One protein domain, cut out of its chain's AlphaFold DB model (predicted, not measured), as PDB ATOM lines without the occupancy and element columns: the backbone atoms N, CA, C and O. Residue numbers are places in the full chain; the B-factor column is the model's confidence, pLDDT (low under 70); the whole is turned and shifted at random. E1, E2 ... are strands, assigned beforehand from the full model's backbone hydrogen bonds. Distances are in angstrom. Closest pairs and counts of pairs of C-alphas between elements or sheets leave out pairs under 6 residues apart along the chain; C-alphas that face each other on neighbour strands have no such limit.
ATOM      1  N   TYR A 499     103.023 172.928 140.482       86.00
ATOM      2  CA  TYR A 499     101.948 173.792 140.933       86.00
ATOM      3  C   TYR A 499     100.671 173.537 140.132       86.00
ATOM      4  O   TYR A 499     100.689 173.548 138.899       86.00
ATOM      5  N   ILE A 500      99.553 173.387 140.836       80.62
ATOM      6  CA  ILE A 500      98.216 173.384 140.254       80.62
ATOM      7  C   ILE A 500      97.293 174.318 141.035       80.62
ATOM      8  O   ILE A 500      97.341 174.411 142.259       80.62
ATOM      9  N   GLU A 501      96.424 175.016 140.308       76.12
ATOM     10  CA  GLU A 501      95.510 176.000 140.899       76.12
ATOM     11  C   GLU A 501      94.354 175.333 141.666       76.12
ATOM     12  O   GLU A 501      93.857 175.884 142.644       76.12
ATOM     13  N   GLU A 502      93.953 174.133 141.237       76.62
ATOM     14  CA  GLU A 502      92.918 173.309 141.866       76.62
ATOM     15  C   GLU A 502      93.460 171.902 142.114       76.62
ATOM     16  O   GLU A 502      93.271 170.979 141.324       76.62
ATOM     17  N   GLY A 503      94.178 171.755 143.220       72.06
ATOM     18  CA  GLY A 503      94.709 170.492 143.698       72.06
ATOM     19  C   GLY A 503      94.079 170.029 144.996       72.06
ATOM     20  O   GLY A 503      93.370 170.766 145.683       72.06
ATOM     21  N   SER A 504      94.381 168.782 145.345       72.75
ATOM     22  CA  SER A 504      94.130 168.293 146.694       72.75
ATOM     23  C   SER A 504      94.980 169.102 147.687       72.75
ATOM     24  O   SER A 504      96.181 169.281 147.439       72.75
ATOM     25  N   PRO A 505      94.409 169.568 148.815       72.88
ATOM     26  CA  PRO A 505      95.188 170.158 149.904       72.88
ATOM     27  C   PRO A 505      96.197 169.165 150.496       72.88
ATOM     28  O   PRO A 505      97.198 169.577 151.073       72.88
ATOM     29  N   PHE A 506      95.963 167.862 150.314       78.25
ATOM     30  CA  PHE A 506      96.860 166.796 150.743       78.25
ATOM     31  C   PHE A 506      97.429 166.076 149.525       78.25
ATOM     32  O   PHE A 506      96.704 165.394 148.794       78.25
ATOM     33  N   VAL A 507      98.731 166.238 149.304       82.25
ATOM     34  CA  VAL A 507      99.462 165.532 148.250       82.25
ATOM     35  C   VAL A 507      99.574 164.059 148.651       82.25
ATOM     36  O   VAL A 507     100.069 163.790 149.747       82.25
ATOM     37  N   PRO A 508      99.134 163.100 147.814       86.44
ATOM     38  CA  PRO A 508      99.346 161.678 148.075       86.44
ATOM     39  C   PRO A 508     100.823 161.382 148.349       86.44
ATOM     40  O   PRO A 508     101.687 161.845 147.601       86.44
ATOM     41  N   SER A 509     101.111 160.617 149.401       88.81
ATOM     42  CA  SER A 509     102.476 160.283 149.825       88.81
ATOM     43  C   SER A 509     102.709 158.775 149.893       88.81
ATOM     44  O   SER A 509     101.779 157.974 149.761       88.81
ATOM     45  N   CYS A 510     103.959 158.369 150.105       87.19
ATOM     46  CA  CYS A 510     104.301 156.967 150.313       87.19
ATOM     47  C   CYS A 510     103.653 156.381 151.574       87.19
ATOM     48  O   CYS A 510     103.183 155.240 151.528       87.19
ATOM     49  N   SER A 511     103.544 157.164 152.653       85.50
ATOM     50  CA  SER A 511     102.814 156.751 153.861       85.50
ATOM     51  C   SER A 511     101.292 156.739 153.683       85.50
ATOM     52  O   SER A 511     100.604 155.977 154.362       85.50
ATOM     53  N   ASN A 512     100.744 157.586 152.802       82.69
ATOM     54  CA  ASN A 512      99.303 157.722 152.593       82.69
ATOM     55  C   ASN A 512      98.956 157.975 151.115       82.69
ATOM     56  O   ASN A 512      98.895 159.115 150.648       82.69
ATOM     57  N   GLN A 513      98.711 156.886 150.384       77.69
ATOM     58  CA  GLN A 513      98.499 156.899 148.929       77.69
ATOM     59  C   GLN A 513      97.107 157.400 148.508       77.69
ATOM     60  O   GLN A 513      96.940 157.853 147.379       77.69
ATOM     61  N   ASP A 514      96.115 157.309 149.396       75.56
ATOM     62  CA  ASP A 514      94.734 157.751 149.167       75.56
ATOM     63  C   ASP A 514      94.220 158.471 150.425       75.56
ATOM     64  O   ASP A 514      93.536 157.863 151.260       75.56
ATOM     65  N   PRO A 515      94.580 159.753 150.619       68.75
ATOM     66  CA  PRO A 515      94.060 160.554 151.718       68.75
ATOM     67  C   PRO A 515      92.554 160.798 151.510       68.75
ATOM     68  O   PRO A 515      92.143 161.777 150.891       68.75
ATOM     69  N   ARG A 516      91.707 159.884 151.999       57.03
ATOM     70  CA  ARG A 516      90.245 159.996 151.871       57.03
ATOM     71  C   ARG A 516      89.687 161.115 152.742       57.03
ATOM     72  O   ARG A 516      89.874 161.098 153.956       57.03
ATOM     73  N   PHE A 517      88.886 161.992 152.135       57.97
ATOM     74  CA  PHE A 517      88.103 163.010 152.838       57.97
ATOM     75  C   PHE A 517      86.675 163.137 152.291       57.97
ATOM     76  O   PHE A 517      86.391 162.831 151.135       57.97
ATOM     77  N   THR A 518      85.772 163.580 153.167       48.94
ATOM     78  CA  THR A 518      84.323 163.729 152.957       48.94
ATOM     79  C   THR A 518      83.921 165.036 152.261       48.94
ATOM     80  O   THR A 518      82.761 165.180 151.876       48.94
ATOM     81  N   THR A 519      84.849 165.973 152.040       51.78
ATOM     82  CA  THR A 519      84.585 167.264 151.390       51.78
ATOM     83  C   THR A 519      85.506 167.485 150.184       51.78
ATOM     84  O   THR A 519      86.727 167.403 150.280       51.78
ATOM     85  N   LEU A 520      84.908 167.767 149.021       53.81
ATOM     86  CA  LEU A 520      85.581 168.131 147.761       53.81
ATOM     87  C   LEU A 520      86.152 169.566 147.811       53.81
ATOM     88  O   LEU A 520      85.827 170.399 146.964       53.81
ATOM     89  N   GLU A 521      86.959 169.901 148.814       57.50
ATOM     90  CA  GLU A 521      87.638 171.201 148.849       57.50
ATOM     91  C   GLU A 521      88.968 171.124 148.090       57.50
ATOM     92  O   GLU A 521      89.925 170.489 148.524       57.50
ATOM     93  N   THR A 522      89.017 171.765 146.922       68.75
ATOM     94  CA  THR A 522      90.239 171.964 146.128       68.75
ATOM     95  C   THR A 522      90.909 173.279 146.516       68.75
ATOM     96  O   THR A 522      90.221 174.296 146.636       68.75
ATOM     97  N   THR A 523      92.235 173.299 146.620       70.56
ATOM     98  CA  THR A 523      93.031 174.515 146.860       70.56
ATOM     99  C   THR A 523      94.201 174.605 145.882       70.56
ATOM    100  O   THR A 523      94.567 173.615 145.252       70.56
ATOM    101  N   SER A 524      94.816 175.779 145.770       77.31
ATOM    102  CA  SER A 524      96.104 175.917 145.088       77.31
ATOM    103  C   SER A 524      97.146 175.082 145.825       77.31
ATOM    104  O   SER A 524      97.348 175.283 147.023       77.31
ATOM    105  N   SER A 525      97.775 174.139 145.134       84.56
ATOM    106  CA  SER A 525      98.627 173.131 145.760       84.56
ATOM    107  C   SER A 525      99.786 172.742 144.849       84.56
ATOM    108  O   SER A 525      99.703 172.845 143.625       84.56
ATOM    109  N   CYS A 526     100.873 172.277 145.452       88.00
ATOM    110  CA  CYS A 526     102.007 171.677 144.762       88.00
ATOM    111  C   CYS A 526     101.821 170.163 144.782       88.00
ATOM    112  O   CYS A 526     101.819 169.585 145.859       88.00
ATOM    113  N   VAL A 527     101.660 169.511 143.632       88.94
ATOM    114  CA  VAL A 527     101.361 168.071 143.565       88.94
ATOM    115  C   VAL A 527     102.402 167.292 142.777       88.94
ATOM    116  O   VAL A 527     103.081 167.844 141.918       88.94
ATOM    117  N   CYS A 528     102.482 165.985 143.021       89.06
ATOM    118  CA  CYS A 528     103.233 165.063 142.177       89.06
ATOM    119  C   CYS A 528     102.374 164.616 140.980       89.06
ATOM    120  O   CYS A 528     101.380 163.909 141.178       89.06
ATOM    121  N   PRO A 529     102.708 164.981 139.728       85.00
ATOM    122  CA  PRO A 529     101.944 164.530 138.569       85.00
ATOM    123  C   PRO A 529     102.109 163.019 138.377       85.00
ATOM    124  O   PRO A 529     103.208 162.546 138.101       85.00
ATOM    125  N   ALA A 530     101.017 162.258 138.507       82.38
ATOM    126  CA  ALA A 530     100.998 160.797 138.334       82.38
ATOM    127  C   ALA A 530     101.999 160.012 139.221       82.38
ATOM    128  O   ALA A 530     102.387 158.893 138.887       82.38
ATOM    129  N   ALA A 531     102.393 160.585 140.359       89.75
ATOM    130  CA  ALA A 531     103.320 160.013 141.334       89.75
ATOM    131  C   ALA A 531     102.875 160.380 142.761       89.75
ATOM    132  O   ALA A 531     101.906 161.118 142.939       89.75
ATOM    133  N   VAL A 532     103.575 159.868 143.775       89.06
ATOM    134  CA  VAL A 532     103.352 160.214 145.186       89.06
ATOM    135  C   VAL A 532     104.590 160.889 145.771       89.06
ATOM    136  O   VAL A 532     105.711 160.652 145.319       89.06
ATOM    137  N   LEU A 533     104.389 161.748 146.767       90.94
ATOM    138  CA  LEU A 533     105.474 162.403 147.486       90.94
ATOM    139  C   LEU A 533     106.207 161.383 148.367       90.94
ATOM    140  O   LEU A 533     105.581 160.675 149.158       90.94
ATOM    141  N   ASN A 534     107.532 161.331 148.259       89.69
ATOM    142  CA  ASN A 534     108.351 160.551 149.179       89.69
ATOM    143  C   ASN A 534     108.529 161.312 150.502       89.69
ATOM    144  O   ASN A 534     109.443 162.115 150.654       89.69
ATOM    145  N   ASP A 535     107.650 161.048 151.465       85.31
ATOM    146  CA  ASP A 535     107.623 161.671 152.793       85.31
ATOM    147  C   ASP A 535     108.588 161.030 153.807       85.31
ATOM    148  O   ASP A 535     108.586 161.378 154.986       85.31
ATOM    149  N   HIS A 536     109.436 160.107 153.352       83.12
ATOM    150  CA  HIS A 536     110.463 159.457 154.166       83.12
ATOM    151  C   HIS A 536     111.882 159.987 153.901       83.12
ATOM    152  O   HIS A 536     112.830 159.533 154.540       83.12
ATOM    153  N   THR A 537     112.057 160.926 152.970       77.06
ATOM    154  CA  THR A 537     113.358 161.523 152.631       77.06
ATOM    155  C   THR A 537     113.279 163.042 152.609       77.06
ATOM    156  O   THR A 537     112.262 163.599 152.209       77.06
ATOM    157  N   ASP A 538     114.374 163.712 152.970       69.38
ATOM    158  CA  ASP A 538     114.484 165.162 152.816       69.38
ATOM    159  C   ASP A 538     114.553 165.552 151.330       69.38
ATOM    160  O   ASP A 538     115.266 164.932 150.538       69.38
ATOM    161  N   GLY A 539     113.839 166.616 150.956       69.81
ATOM    162  CA  GLY A 539     113.716 167.077 149.572       69.81
ATOM    163  C   GLY A 539     112.457 166.531 148.896       69.81
ATOM    164  O   GLY A 539     112.206 165.333 148.873       69.81
ATOM    165  N   TYR A 540     111.645 167.434 148.349       84.12
ATOM    166  CA  TYR A 540     110.317 167.159 147.797       84.12
ATOM    167  C   TYR A 540     110.376 166.363 146.478       84.12
ATOM    168  O   TYR A 540     110.208 166.922 145.393       84.12
ATOM    169  N   GLN A 541     110.658 165.064 146.573       90.12
ATOM    170  CA  GLN A 541     110.816 164.155 145.437       90.12
ATOM    171  C   GLN A 541     109.539 163.365 145.161       90.12
ATOM    172  O   GLN A 541     108.930 162.788 146.068       90.12
ATOM    173  N   CYS A 542     109.166 163.292 143.886       91.62
ATOM    174  CA  CYS A 542     108.005 162.538 143.433       91.62
ATOM    175  C   CYS A 542     108.437 161.155 142.934       91.62
ATOM    176  O   CYS A 542     109.199 161.035 141.976       91.62
ATOM    177  N   VAL A 543     107.924 160.094 143.557       91.06
ATOM    178  CA  VAL A 543     108.249 158.702 143.211       91.06
ATOM    179  C   VAL A 543     106.996 157.927 142.812       91.06
ATOM    180  O   VAL A 543     105.889 158.196 143.271       91.06
ATOM    181  N   GLY A 544     107.149 156.937 141.931       89.62
ATOM    182  CA  GLY A 544     106.060 156.002 141.645       89.62
ATOM    183  C   GLY A 544     105.716 155.174 142.887       89.62
ATOM    184  O   GLY A 544     106.609 154.828 143.654       89.62
ATOM    185  N   VAL A 545     104.445 154.796 143.055       85.31
ATOM    186  CA  VAL A 545     103.954 154.048 144.234       85.31
ATOM    187  C   VAL A 545     104.777 152.784 144.527       85.31
ATOM    188  O   VAL A 545     105.092 152.489 145.675       85.31
ATOM    189  N   HIS A 546     105.191 152.052 143.490       85.94
ATOM    190  CA  HIS A 546     106.023 150.848 143.633       85.94
ATOM    191  C   HIS A 546     107.462 151.124 144.097       85.94
ATOM    192  O   HIS A 546     108.149 150.205 144.533       85.94
ATOM    193  N   ASN A 547     107.907 152.378 144.011       88.38
ATOM    194  CA  ASN A 547     109.232 152.830 144.419       88.38
ATOM    195  C   ASN A 547     109.218 153.508 145.799       88.38
ATOM    196  O   ASN A 547     110.240 154.053 146.214       88.38
ATOM    197  N   CYS A 548     108.092 153.472 146.514       88.00
ATOM    198  CA  CYS A 548     108.019 153.974 147.877       88.00
ATOM    199  C   CYS A 548     108.884 153.138 148.831       88.00
ATOM    200  O   CYS A 548     108.793 151.904 148.818       88.00
ATOM    201  N   PRO A 549     109.717 153.775 149.670       85.12
ATOM    202  CA  PRO A 549     110.490 153.048 150.660       85.12
ATOM    203  C   PRO A 549     109.570 152.486 151.755       85.12
ATOM    204  O   PRO A 549     108.523 153.048 152.065       85.12
ATOM    205  N   CYS A 550     109.957 151.352 152.336       81.56
ATOM    206  CA  CYS A 550     109.209 150.711 153.417       81.56
ATOM    207  C   CYS A 550     109.783 151.132 154.770       81.56
ATOM    208  O   CYS A 550     111.000 151.112 154.938       81.56
ATOM    209  N   VAL A 551     108.937 151.438 155.756       79.94
ATOM    210  CA  VAL A 551     109.390 151.806 157.107       79.94
ATOM    211  C   VAL A 551     108.933 150.778 158.134       79.94
ATOM    212  O   VAL A 551     107.763 150.400 158.182       79.94
ATOM    213  N   PHE A 552     109.859 150.314 158.975       73.62
ATOM    214  CA  PHE A 552     109.551 149.471 160.129       73.62
ATOM    215  C   PHE A 552     110.420 149.874 161.320       73.62
ATOM    216  O   PHE A 552     111.645 149.808 161.230       73.62
ATOM    217  N   ASN A 553     109.783 150.237 162.440       76.50
ATOM    218  CA  ASN A 553     110.455 150.668 163.672       76.50
ATOM    219  C   ASN A 553     111.502 151.772 163.411       76.50
ATOM    220  O   ASN A 553     112.674 151.619 163.757       76.50
ATOM    221  N   ASP A 554     111.064 152.825 162.713       75.25
ATOM    222  CA  ASP A 554     111.844 154.007 162.317       75.25
ATOM    223  C   ASP A 554     113.059 153.743 161.403       75.25
ATOM    224  O   ASP A 554     113.854 154.643 161.143       75.25
ATOM    225  N   GLN A 555     113.204 152.528 160.858       78.00
ATOM    226  CA  GLN A 555     114.195 152.216 159.824       78.00
ATOM    227  C   GLN A 555     113.560 152.163 158.435       78.00
ATOM    228  O   GLN A 555     112.553 151.481 158.232       78.00
ATOM    229  N   ILE A 556     114.195 152.849 157.482       81.31
ATOM    230  CA  ILE A 556     113.768 152.965 156.085       81.31
ATOM    231  C   ILE A 556     114.494 151.911 155.238       81.31
ATOM    232  O   ILE A 556     115.722 151.844 155.224       81.31
ATOM    233  N   TYR A 557     113.733 151.104 154.507       80.75
ATOM    234  CA  TYR A 557     114.211 150.072 153.592       80.75
ATOM    235  C   TYR A 557     113.917 150.495 152.153       80.75
ATOM    236  O   TYR A 557     112.796 150.895 151.830       80.75
ATOM    237  N   SER A 558     114.905 150.370 151.266       80.25
ATOM    238  CA  SER A 558     114.687 150.577 149.832       80.25
ATOM    239  C   SER A 558     113.674 149.562 149.275       80.25
ATOM    240  O   SER A 558     113.597 148.439 149.788       80.25
TER     241      SER A 558
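What this domain is: This is residues 499 to 558 of the 569 residues of an uncharacterized protein of Cyprinodon variegatus (UniProt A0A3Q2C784). This model has little regular structure: two small two-stranded hairpins, E1 with E2 and E3 with E4, sit at opposite ends of a middle made of loops. In the middle, residues 532 to 533 pair briefly, antiparallel, with residues 542 to 543. The printed part has 60 residues, 16 of them in four named strands, E1 to E4 in chain order, with no named helix: all strand, both sheets antiparallel. It is only just compact, close to loose, with a radius of gyration of the C-alphas of 12.5 A, and spans 34 by 23 by 18 A.

How they stand to each other: Look first at E1, residues 499 to 503, and E2, residues 523 to 527, an antiparallel hairpin at 134 degrees; N 500 and O 525 are 2.8 A apart, within hydrogen-bond range. E3, residues 550 to 552, and E4, residues 555 to 557, form another at 150 degrees, with N 557 and O 550 at 2.8 A. E2 and E3 are apart.

Where its parts are: Find C-alpha 499 at (101.948, 173.792, 140.933), where E1 begins its 8.4 A; E2 covers 11.0 A. E3 covers 6.8 A, and E4 6.6 A, ending at C-alpha 557, (114.211, 150.072, 153.592).

The domain as a whole: The C-alphas farthest apart, of Glu 501 and Asn 553, are 37.2 A apart. The printed part has no cut; the links E1 to E2 and E2 to E3 are long. Find pLDDT under 70 at residues 515 to 522 and 538 to 539.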